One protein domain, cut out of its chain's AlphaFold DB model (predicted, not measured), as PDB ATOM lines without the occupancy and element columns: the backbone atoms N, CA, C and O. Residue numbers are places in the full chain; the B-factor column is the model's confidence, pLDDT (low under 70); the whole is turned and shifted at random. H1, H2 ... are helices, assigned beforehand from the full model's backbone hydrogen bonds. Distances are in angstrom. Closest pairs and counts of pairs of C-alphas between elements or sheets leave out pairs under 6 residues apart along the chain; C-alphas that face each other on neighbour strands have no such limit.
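AT A GLANCE: This is residues 53 to 70 and 87 to 147 of the 179 residues of the protein "Cytochrom_CIII domain-containing protein" of Desulfovibrionaceae bacterium CG1_02_65_16 (UniProt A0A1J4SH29). Look first for one long helix, H2, with three short helices, H1, H3 and H4, spaced out to one side of it with gaps between them, in a loose model where much of the length is loop. The loop about residues 98 to 101 reaches out beyond Leu 107, where H2 starts, while after Arg 122 the backbone folds back through H3 to H4, and residues 139 to 146 stick out free. The printed part has 79 residues with four named helices, H1, H2, H3 and H4 in that order, and no named strand; the class is all helix, though the helices hold 33 of the 79 residues. The whole is loose, with a radius of gyration of the C-alphas of 14.4 A, and spans 40 by 27 by 26 A.

HOW THE PARTS SIT: Start at H1, residues 53 to 59, which is apart from H2, residues 107 to 122. Go on to H3, residues 129 to 132, which is apart from both H1 and H2, though a short link of 6 residues joins it to H2. A tight link of 4 residues leads from H3 to H4, residues 137 to 142, and H4 is apart from H1, H2 and H3. In each of these pairs no C-alpha of the one helix is within 8 A of the other. Check the backbone: in H1, H2 and H4 every O i to N i+4 pair is within hydrogen-bond range, while H3 is too short for such a pair and has its one O i to N i+3 pair within range.

IN THESE COORDINATES: Find C-alpha 53 at (42.449, 11.853, 18.569); from there H1 runs 9.8 A to C-alpha 59, with z falling to 10.426. Past the cut, find C-alpha 107 at (22.806, 10.441, 10.950); from there H2 runs 22.6 A through 16 residues to C-alpha 122 at (41.101, 20.430, 2.292). H3 takes the 4 residues from Cys 129 to Cys 132. H4 takes the 6 residues from Ala 137 to Lys 142 and ends at C-alpha 142 at (39.118, -5.546, 17.688).

THE WHOLE: The two C-alphas farthest apart are those of Thr 101 and Ser 143, at 41.4 A. Residues 71 to 86 are cut out between H1 and H2, and C-alphas 70 and 87 are 9.8 A apart across the cut. Of the links that are printed whole, none is long. Without the free residues 139 to 146, of which 139 to 142 belong to H4, the body spans 38 by 30 by 30 A. The mean pLDDT of the printed part is 82.9, but look for values under 70 at residue 87 and residues 135 to 147; H4 has a mean of 54.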
ATOM      1  N   ASN A  53      41.252  11.097  18.182       88.75
ATOM      2  CA  ASN A  53      42.449  11.853  18.569       88.75
ATOM      3  C   ASN A  53      43.504  11.878  17.457       88.75
ATOM      4  O   ASN A  53      44.062  12.928  17.138       88.75
ATOM      5  N   GLU A  54      43.746  10.727  16.833       93.62
ATOM      6  CA  GLU A  54      44.740  10.587  15.771       93.62
ATOM      7  C   GLU A  54      44.310  11.330  14.499       93.62
ATOM      8  O   GLU A  54      45.120  12.018  13.869       93.62
ATOM      9  N   HIS A  55      43.020  11.258  14.158       95.38
ATOM     10  CA  HIS A  55      42.421  12.050  13.091       95.38
ATOM     11  C   HIS A  55      42.636  13.543  13.347       95.38
ATOM     12  O   HIS A  55      43.190  14.235  12.491       95.38
ATOM     13  N   ASN A  56      42.260  14.041  14.528       93.75
ATOM     14  CA  ASN A  56      42.345  15.466  14.844       93.75
ATOM     15  C   ASN A  56      43.796  15.961  14.848       93.75
ATOM     16  O   ASN A  56      44.072  17.029  14.297       93.75
ATOM     17  N   LYS A  57      44.736  15.164  15.372       95.50
ATOM     18  CA  LYS A  57      46.175  15.461  15.340       95.50
ATOM     19  C   LYS A  57      46.699  15.566  13.906       95.50
ATOM     20  O   LYS A  57      47.274  16.593  13.540       95.50
ATOM     21  N   LYS A  58      46.457  14.552  13.065       95.44
ATOM     22  CA  LYS A  58      46.883  14.535  11.649       95.44
ATOM     23  C   LYS A  58      46.243  15.660  10.838       95.44
ATOM     24  O   LYS A  58      46.907  16.315  10.032       95.44
ATOM     25  N   ALA A  59      44.961  15.912  11.078       95.75
ATOM     26  CA  ALA A  59      44.200  16.965  10.426       95.75
ATOM     27  C   ALA A  59      44.484  18.358  11.018       95.75
ATOM     28  O   ALA A  59      44.038  19.350  10.442       95.75
ATOM     29  N   LYS A  60      45.241  18.473  12.116       96.31
ATOM     30  CA  LYS A  60      45.507  19.733  12.830       96.31
ATOM     31  C   LYS A  60      44.215  20.471  13.230       96.31
ATOM     32  O   LYS A  60      44.115  21.686  13.073       96.31
ATOM     33  N   ILE A  61      43.207  19.733  13.699       92.12
ATOM     34  CA  ILE A  61      41.925  20.279  14.168       92.12
ATOM     35  C   ILE A  61      42.003  20.443  15.686       92.12
ATOM     36  O   ILE A  61      42.072  19.459  16.413       92.12
ATOM     37  N   THR A  62      41.986  21.689  16.161       88.94
ATOM     38  CA  THR A  62      42.053  22.021  17.599       88.94
ATOM     39  C   THR A  62      40.729  22.528  18.167       88.94
ATOM     40  O   THR A  62      40.545  22.563  19.378       88.94
ATOM     41  N   LYS A  63      39.786  22.928  17.304       87.69
ATOM     42  CA  LYS A  63      38.470  23.434  17.708       87.69
ATOM     43  C   LYS A  63      37.463  22.289  17.721       87.69
ATOM     44  O   LYS A  63      37.033  21.866  16.650       87.69
ATOM     45  N   CYS A  64      37.028  21.844  18.900       85.00
ATOM     46  CA  CYS A  64      36.020  20.778  19.043       85.00
ATOM     47  C   CYS A  64      34.710  21.121  18.316       85.00
ATOM     48  O   CYS A  64      34.100  20.265  17.680       85.00
ATOM     49  N   ALA A  65      34.352  22.410  18.309       84.75
ATOM     50  CA  ALA A  65      33.185  22.946  17.609       84.75
ATOM     51  C   ALA A  65      33.239  22.825  16.075       84.75
ATOM     52  O   ALA A  65      32.257  23.135  15.410       84.75
ATOM     53  N   THR A  66      34.361  22.368  15.504       87.62
ATOM     54  CA  THR A  66      34.434  21.997  14.079       87.62
ATOM     55  C   THR A  66      33.480  20.846  13.760       87.62
ATOM     56  O   THR A  66      32.927  20.808  12.667       87.62
ATOM     57  N   CYS A  67      33.274  19.932  14.716       89.31
ATOM     58  CA  CYS A  67      32.369  18.790  14.574       89.31
ATOM     59  C   CYS A  67      31.257  18.816  15.630       89.31
ATOM     60  O   CYS A  67      30.088  18.655  15.294       89.31
ATOM     61  N   HIS A  68      31.597  19.065  16.899       87.06
ATOM     62  CA  HIS A  68      30.630  19.161  17.993       87.06
ATOM     63  C   HIS A  68      30.016  20.564  18.055       87.06
ATOM     64  O   HIS A  68      30.424  21.425  18.840       87.06
ATOM     65  N   HIS A  69      29.060  20.813  17.169       82.75
ATOM     66  CA  HIS A  69      28.358  22.087  17.079       82.75
ATOM     67  C   HIS A  69      27.360  22.277  18.240       82.75
ATOM     68  O   HIS A  69      26.895  21.301  18.834       82.75
ATOM     69  N   PRO A  70      26.993  23.529  18.575       73.44
ATOM     70  CA  PRO A  70      25.906  23.779  19.515       73.44
ATOM     71  C   PRO A  70      24.593  23.187  18.993       73.44
ATOM     72  O   PRO A  70      24.364  23.105  17.781       73.44
ATOM     73  N   GLU A  87      29.436  17.027  24.855       67.06
ATOM     74  CA  GLU A  87      30.085  16.086  23.922       67.06
ATOM     75  C   GLU A  87      29.178  14.860  23.753       67.06
ATOM     76  O   GLU A  87      29.384  13.799  24.332       67.06
ATOM     77  N   ARG A  88      28.081  15.050  23.019       76.94
ATOM     78  CA  ARG A  88      27.087  14.018  22.739       76.94
ATOM     79  C   ARG A  88      27.445  13.287  21.465       76.94
ATOM     80  O   ARG A  88      28.108  13.834  20.577       76.94
ATOM     81  N   ARG A  89      26.965  12.051  21.364       85.88
ATOM     82  CA  ARG A  89      27.041  11.294  20.116       85.88
ATOM     83  C   ARG A  89      26.140  11.984  19.098       85.88
ATOM     84  O   ARG A  89      25.054  12.435  19.442       85.88
ATOM     85  N   CYS A  90      26.556  12.019  17.835       86.69
ATOM     86  CA  CYS A  90      25.730  12.565  16.754       86.69
ATOM     87  C   CYS A  90      24.344  11.892  16.718       86.69
ATOM     88  O   CYS A  90      23.340  12.559  16.491       86.69
ATOM     89  N   ALA A  91      24.314  10.587  17.017       87.06
ATOM     90  CA  ALA A  91      23.119   9.750  17.079       87.06
ATOM     91  C   ALA A  91      22.091  10.177  18.143       87.06
ATOM     92  O   ALA A  91      20.928   9.815  18.023       87.06
ATOM     93  N   ASP A  92      22.485  10.972  19.144       85.06
ATOM     94  CA  ASP A  92      21.569  11.469  20.180       85.06
ATOM     95  C   ASP A  92      20.577  12.515  19.642       85.06
ATOM     96  O   ASP A  92      19.611  12.863  20.317       85.06
ATOM     97  N   CYS A  93      20.858  13.097  18.472       83.94
ATOM     98  CA  CYS A  93      20.015  14.117  17.840       83.94
ATOM     99  C   CYS A  93      19.747  13.827  16.361       83.94
ATOM    100  O   CYS A  93      18.711  14.219  15.833       83.94
ATOM    101  N   HIS A  94      20.680  13.159  15.685       87.56
ATOM    102  CA  HIS A  94      20.536  12.715  14.308       87.56
ATOM    103  C   HIS A  94      20.248  11.223  14.307       87.56
ATOM    104  O   HIS A  94      21.164  10.415  14.396       87.56
ATOM    105  N   HIS A  95      18.976  10.853  14.214       86.88
ATOM    106  CA  HIS A  95      18.574   9.451  14.170       86.88
ATOM    107  C   HIS A  95      18.807   8.846  12.779       86.88
ATOM    108  O   HIS A  95      18.920   9.556  11.777       86.88
ATOM    109  N   GLU A  96      18.878   7.518  12.690       84.56
ATOM    110  CA  GLU A  96      18.993   6.816  11.402       84.56
ATOM    111  C   GLU A  96      17.751   7.025  10.531       84.56
ATOM    112  O   GLU A  96      17.854   7.252   9.325       84.56
ATOM    113  N   ARG A  97      16.578   6.995  11.170       84.12
ATOM    114  CA  ARG A  97      15.265   7.194  10.555       84.12
ATOM    115  C   ARG A  97      14.532   8.319  11.291       84.12
ATOM    116  O   ARG A  97      13.720   8.029  12.167       84.12
ATOM    117  N   PRO A  98      14.867   9.591  11.011       83.00
ATOM    118  CA  PRO A  98      14.180  10.718  11.628       83.00
ATOM    119  C   PRO A  98      12.712  10.752  11.186       83.00
ATOM    120  O   PRO A  98      12.386  10.381  10.053       83.00
ATOM    121  N   ALA A  99      11.827  11.199  12.073       82.56
ATOM    122  CA  ALA A  99      10.431  11.423  11.721       82.56
ATOM    123  C   ALA A  99      10.325  12.569  10.696       82.56
ATOM    124  O   ALA A  99      11.155  13.477  10.708       82.56
ATOM    125  N   PRO A 100       9.280  12.617   9.849       77.19
ATOM    126  CA  PRO A 100       9.072  13.745   8.931       77.19
ATOM    127  C   PRO A 100       8.982  15.106   9.641       77.19
ATOM    128  O   PRO A 100       9.248  16.145   9.046       77.19
ATOM    129  N   THR A 101       8.596  15.097  10.919       77.56
ATOM    130  CA  THR A 101       8.496  16.272  11.791       77.56
ATOM    131  C   THR A 101       9.823  16.672  12.438       77.56
ATOM    132  O   THR A 101       9.904  17.747  13.038       77.56
ATOM    133  N   ASP A 102      10.854  15.828  12.356       75.19
ATOM    134  CA  ASP A 102      12.155  16.116  12.946       75.19
ATOM    135  C   ASP A 102      12.857  17.216  12.153       75.19
ATOM    136  O   ASP A 102      12.975  17.188  10.929       75.19
ATOM    137  N   ARG A 103      13.394  18.196  12.879       72.88
ATOM    138  CA  ARG A 103      14.189  19.277  12.279       72.88
ATOM    139  C   ARG A 103      15.607  18.835  11.907       72.88
ATOM    140  O   ARG A 103      16.318  19.576  11.232       72.88
ATOM    141  N   ALA A 104      16.041  17.674  12.393       76.56
ATOM    142  CA  ALA A 104      17.382  17.147  12.198       76.56
ATOM    143  C   ALA A 104      17.409  16.148  11.032       76.56
ATOM    144  O   ALA A 104      16.622  15.208  10.988       76.56
ATOM    145  N   ALA A 105      18.352  16.328  10.103       85.94
ATOM    146  CA  ALA A 105      18.610  15.342   9.054       85.94
ATOM    147  C   ALA A 105      19.152  14.029   9.646       85.94
ATOM    148  O   ALA A 105      19.679  14.017  10.761       85.94
ATOM    149  N   SER A 106      19.062  12.931   8.891       90.75
ATOM    150  CA  SER A 106      19.500  11.620   9.379       90.75
ATOM    151  C   SER A 106      21.003  11.562   9.666       90.75
ATOM    152  O   SER A 106      21.796  12.283   9.045       90.75
ATOM    153  N   LEU A 107      21.404  10.654  10.565       89.31
ATOM    154  CA  LEU A 107      22.806  10.441  10.950       89.31
ATOM    155  C   LEU A 107      23.724  10.242   9.744       89.31
ATOM    156  O   LEU A 107      24.817  10.811   9.677       89.31
ATOM    157  N   MET A 108      23.266   9.441   8.783       89.19
ATOM    158  CA  MET A 108      24.010   9.125   7.570       89.19
ATOM    159  C   MET A 108      24.268  10.387   6.742       89.19
ATOM    160  O   MET A 108      25.410  10.658   6.360       89.19
ATOM    161  N   VAL A 109      23.230  11.196   6.519       90.81
ATOM    162  CA  VAL A 109      23.326  12.406   5.696       90.81
ATOM    163  C   VAL A 109      24.278  13.414   6.331       90.81
ATOM    164  O   VAL A 109      25.167  13.932   5.651       90.81
ATOM    165  N   VAL A 110      24.140  13.669   7.635       90.25
ATOM    166  CA  VAL A 110      24.989  14.662   8.309       90.25
ATOM    167  C   VAL A 110      26.439  14.207   8.422       90.25
ATOM    168  O   VAL A 110      27.340  15.019   8.220       90.25
ATOM    169  N   SER A 111      26.676  12.914   8.658       92.69
ATOM    170  CA  SER A 111      28.029  12.359   8.754       92.69
ATOM    171  C   SER A 111      28.746  12.420   7.408       92.69
ATOM    172  O   SER A 111      29.887  12.877   7.334       92.69
ATOM    173  N   HIS A 112      28.073  12.039   6.318       94.25
ATOM    174  CA  HIS A 112      28.645  12.163   4.979       94.25
ATOM    175  C   HIS A 112      28.925  13.611   4.615       94.25
ATOM    176  O   HIS A 112      30.019  13.908   4.136       94.25
ATOM    177  N   LYS A 113      27.977  14.512   4.877       93.94
ATOM    178  CA  LYS A 113      28.160  15.926   4.575       93.94
ATOM    179  C   LYS A 113      29.351  16.508   5.337       93.94
ATOM    180  O   LYS A 113      30.273  17.017   4.711       93.94
ATOM    181  N   LEU A 114      29.376  16.382   6.664       94.31
ATOM    182  CA  LEU A 114      30.422  16.969   7.505       94.31
ATOM    183  C   LEU A 114      31.821  16.452   7.134       94.31
ATOM    184  O   LEU A 114      32.742  17.241   6.904       94.31
ATOM    185  N   CYS A 115      31.978  15.129   7.053       95.56
ATOM    186  CA  CYS A 115      33.274  14.506   6.809       95.56
ATOM    187  C   CYS A 115      33.754  14.762   5.375       95.56
ATOM    188  O   CYS A 115      34.886  15.205   5.164       95.56
ATOM    189  N   GLN A 116      32.896  14.517   4.377       96.38
ATOM    190  CA  GLN A 116      33.301  14.649   2.980       96.38
ATOM    191  C   GLN A 116      33.512  16.104   2.578       96.38
ATOM    192  O   GLN A 116      34.446  16.368   1.826       96.38
ATOM    193  N   ASP A 117      32.699  17.046   3.062       96.81
ATOM    194  CA  ASP A 117      32.870  18.461   2.718       96.81
ATOM    195  C   ASP A 117      34.220  18.971   3.234       96.81
ATOM    196  O   ASP A 117      34.962  19.613   2.490       96.81
ATOM    197  N   CYS A 118      34.604  18.600   4.462       97.50
ATOM    198  CA  CYS A 118      35.928  18.918   5.000       97.50
ATOM    199  C   CYS A 118      37.049  18.273   4.169       97.50
ATOM    200  O   CYS A 118      38.006  18.955   3.787       97.50
ATOM    201  N   HIS A 119      36.932  16.984   3.835       97.75
ATOM    202  CA  HIS A 119      37.945  16.289   3.038       97.75
ATOM    203  C   HIS A 119      38.108  16.884   1.635       97.75
ATOM    204  O   HIS A 119      39.237  17.090   1.179       97.75
ATOM    205  N   LYS A 120      36.998  17.229   0.973       97.81
ATOM    206  CA  LYS A 120      36.982  17.897  -0.337       97.81
ATOM    207  C   LYS A 120      37.611  19.283  -0.250       97.81
ATOM    208  O   LYS A 120      38.536  19.576  -1.005       97.81
ATOM    209  N   ALA A 121      37.175  20.106   0.706       97.19
ATOM    210  CA  ALA A 121      37.675  21.469   0.887       97.19
ATOM    211  C   ALA A 121      39.185  21.495   1.157       97.19
ATOM    212  O   ALA A 121      39.912  22.335   0.627       97.19
ATOM    213  N   ARG A 122      39.677  20.540   1.951       96.12
ATOM    214  CA  ARG A 122      41.101  20.430   2.292       96.12
ATOM    215  C   ARG A 122      41.910  19.617   1.290       96.12
ATOM    216  O   ARG A 122      43.128  19.548   1.445       96.12
ATOM    217  N   LYS A 123      41.248  18.999   0.305       97.00
ATOM    218  CA  LYS A 123      41.824  18.046  -0.655       97.00
ATOM    219  C   LYS A 123      42.632  16.941   0.041       97.00
ATOM    220  O   LYS A 123      43.713  16.569  -0.408       97.00
ATOM    221  N   LYS A 124      42.144  16.471   1.192       95.75
ATOM    222  CA  LYS A 124      42.816  15.487   2.055       95.75
ATOM    223  C   LYS A 124      41.791  14.566   2.696       95.75
ATOM    224  O   LYS A 124      40.826  15.047   3.275       95.75
ATOM    225  N   GLY A 125      42.067  13.267   2.671       94.00
ATOM    226  CA  GLY A 125      41.183  12.244   3.224       94.00
ATOM    227  C   GLY A 125      40.226  11.643   2.186       94.00
ATOM    228  O   GLY A 125      40.132  12.136   1.060       94.00
ATOM    229  N   PRO A 126      39.552  10.539   2.539       94.44
ATOM    230  CA  PRO A 126      38.669   9.812   1.633       94.44
ATOM    231  C   PRO A 126      37.355  10.558   1.364       94.44
ATOM    232  O   PRO A 126      36.745  11.118   2.271       94.44
ATOM    233  N   VAL A 127      36.885  10.525   0.118       94.50
ATOM    234  CA  VAL A 127      35.593  11.119  -0.293       94.50
ATOM    235  C   VAL A 127      34.663  10.114  -0.975       94.50
ATOM    236  O   VAL A 127      33.544  10.461  -1.339       94.50
ATOM    237  N   ASN A 128      35.124   8.877  -1.156       91.38
ATOM    238  CA  ASN A 128      34.371   7.777  -1.750       91.38
ATOM    239  C   ASN A 128      33.966   6.757  -0.673       91.38
ATOM    240  O   ASN A 128      34.520   6.744   0.428       91.38
ATOM    241  N   CYS A 129      32.990   5.902  -0.993       89.94
ATOM    242  CA  CYS A 129      32.400   4.967  -0.033       89.94
ATOM    243  C   CYS A 129      33.453   4.039   0.589       89.94
ATOM    244  O   CYS A 129      33.562   3.978   1.808       89.94
ATOM    245  N   SER A 130      34.260   3.369  -0.237       86.62
ATOM    246  CA  SER A 130      35.259   2.384   0.205       86.62
ATOM    247  C   SER A 130      36.467   2.999   0.916       86.62
ATOM    248  O   SER A 130      37.144   2.325   1.689       86.62
ATOM    249  N   GLY A 131      36.737   4.288   0.699       88.19
ATOM    250  CA  GLY A 131      37.789   5.013   1.403       88.19
ATOM    251  C   GLY A 131      37.473   5.223   2.885       88.19
ATOM    252  O   GLY A 131      38.399   5.258   3.698       88.19
ATOM    253  N   CYS A 132      36.186   5.328   3.234       90.50
ATOM    254  CA  CYS A 132      35.706   5.431   4.615       90.50
ATOM    255  C   CYS A 132      35.245   4.072   5.173       90.50
ATOM    256  O   CYS A 132      35.653   3.683   6.264       90.50
ATOM    257  N   HIS A 133      34.415   3.349   4.420       88.50
ATOM    258  CA  HIS A 133      33.821   2.066   4.797       88.50
ATOM    259  C   HIS A 133      34.684   0.913   4.283       88.50
ATOM    260  O   HIS A 133      34.475   0.393   3.185       88.50
ATOM    261  N   LYS A 134      35.693   0.530   5.065       79.94
ATOM    262  CA  LYS A 134      36.581  -0.589   4.724       79.94
ATOM    263  C   LYS A 134      35.941  -1.917   5.134       79.94
ATOM    264  O   LYS A 134      35.439  -2.020   6.248       79.94
ATOM    265  N   ALA A 135      36.042  -2.932   4.273       64.00
ATOM    266  CA  ALA A 135      35.463  -4.269   4.470       64.00
ATOM    267  C   ALA A 135      35.816  -4.926   5.818       64.00
ATOM    268  O   ALA A 135      34.981  -5.597   6.403       64.00
ATOM    269  N   ASN A 136      37.005  -4.646   6.363       60.47
ATOM    270  CA  ASN A 136      37.493  -5.276   7.597       60.47
ATOM    271  C   ASN A 136      37.628  -4.269   8.755       60.47
ATOM    272  O   ASN A 136      38.481  -4.416   9.635       60.47
ATOM    273  N   ALA A 137      36.831  -3.193   8.741       59.12
ATOM    274  CA  ALA A 137      36.915  -2.127   9.737       59.12
ATOM    275  C   ALA A 137      36.778  -2.647  11.179       59.12
ATOM    276  O   ALA A 137      37.554  -2.242  12.044       59.12
ATOM    277  N   GLN A 138      35.861  -3.583  11.433       52.81
ATOM    278  CA  GLN A 138      35.617  -4.106  12.782       52.81
ATOM    279  C   GLN A 138      36.756  -4.996  13.297       52.81
ATOM    280  O   GLN A 138      37.162  -4.879  14.453       52.81
ATOM    281  N   GLU A 139      37.362  -5.809  12.433       57.34
ATOM    282  CA  GLU A 139      38.495  -6.665  12.799       57.34
ATOM    283  C   GLU A 139      39.763  -5.847  13.097       57.34
ATOM    284  O   GLU A 139      40.506  -6.135  14.042       57.34
ATOM    285  N   SER A 140      39.945  -4.734  12.378       53.09
ATOM    286  CA  SER A 140      41.013  -3.764  12.651       53.09
ATOM    287  C   SER A 140      40.821  -2.974  13.957       53.09
ATOM    288  O   SER A 140      41.794  -2.494  14.533       53.09
ATOM    289  N   GLN A 141      39.585  -2.846  14.455       53.38
ATOM    290  CA  GLN A 141      39.306  -2.205  15.748       53.38
ATOM    291  C   GLN A 141      39.375  -3.188  16.924       53.38
ATOM    292  O   GLN A 141      39.855  -2.809  17.994       53.38
ATOM    293  N   LYS A 142      38.978  -4.450  16.715       49.50
ATOM    294  CA  LYS A 142      39.118  -5.546  17.688       49.50
ATOM    295  C   LYS A 142      40.588  -5.840  18.002       49.50
ATOM    296  O   LYS A 142      40.961  -5.922  19.167       49.50
ATOM    297  N   SER A 143      41.433  -5.910  16.974       53.03
ATOM    298  CA  SER A 143      42.886  -6.119  17.117       53.03
ATOM    299  C   SER A 143      43.626  -4.933  17.752       53.03
ATOM    300  O   SER A 143      44.714  -5.112  18.291       53.03
ATOM    301  N   ALA A 144      43.029  -3.737  17.745       54.44
ATOM    302  CA  ALA A 144      43.578  -2.552  18.399       54.44
ATOM    303  C   ALA A 144      43.156  -2.408  19.877       54.44
ATOM    304  O   ALA A 144      43.636  -1.495  20.542       54.44
ATOM    305  N   GLY A 145      42.267  -3.268  20.397       44.97
ATOM    306  CA  GLY A 145      41.821  -3.232  21.798       44.97
ATOM    307  C   GLY A 145      40.906  -2.052  22.160       44.97
ATOM    308  O   GLY A 145      40.751  -1.741  23.336       44.97
ATOM    309  N   LEU A 146      40.306  -1.375  21.171       52.69
ATOM    310  CA  LEU A 146      39.485  -0.168  21.380       52.69
ATOM    311  C   LEU A 146      37.981  -0.440  21.569       52.69
ATOM    312  O   LEU A 146      37.214   0.507  21.729       52.69
ATOM    313  N   MET A 147      37.553  -1.703  21.549       46.94
ATOM    314  CA  MET A 147      36.164  -2.110  21.781       46.94
ATOM    315  C   MET A 147      36.128  -3.103  22.955       46.94
ATOM    316  O   MET A 147      36.797  -4.134  22.867       46.94
TER     317      MET A 147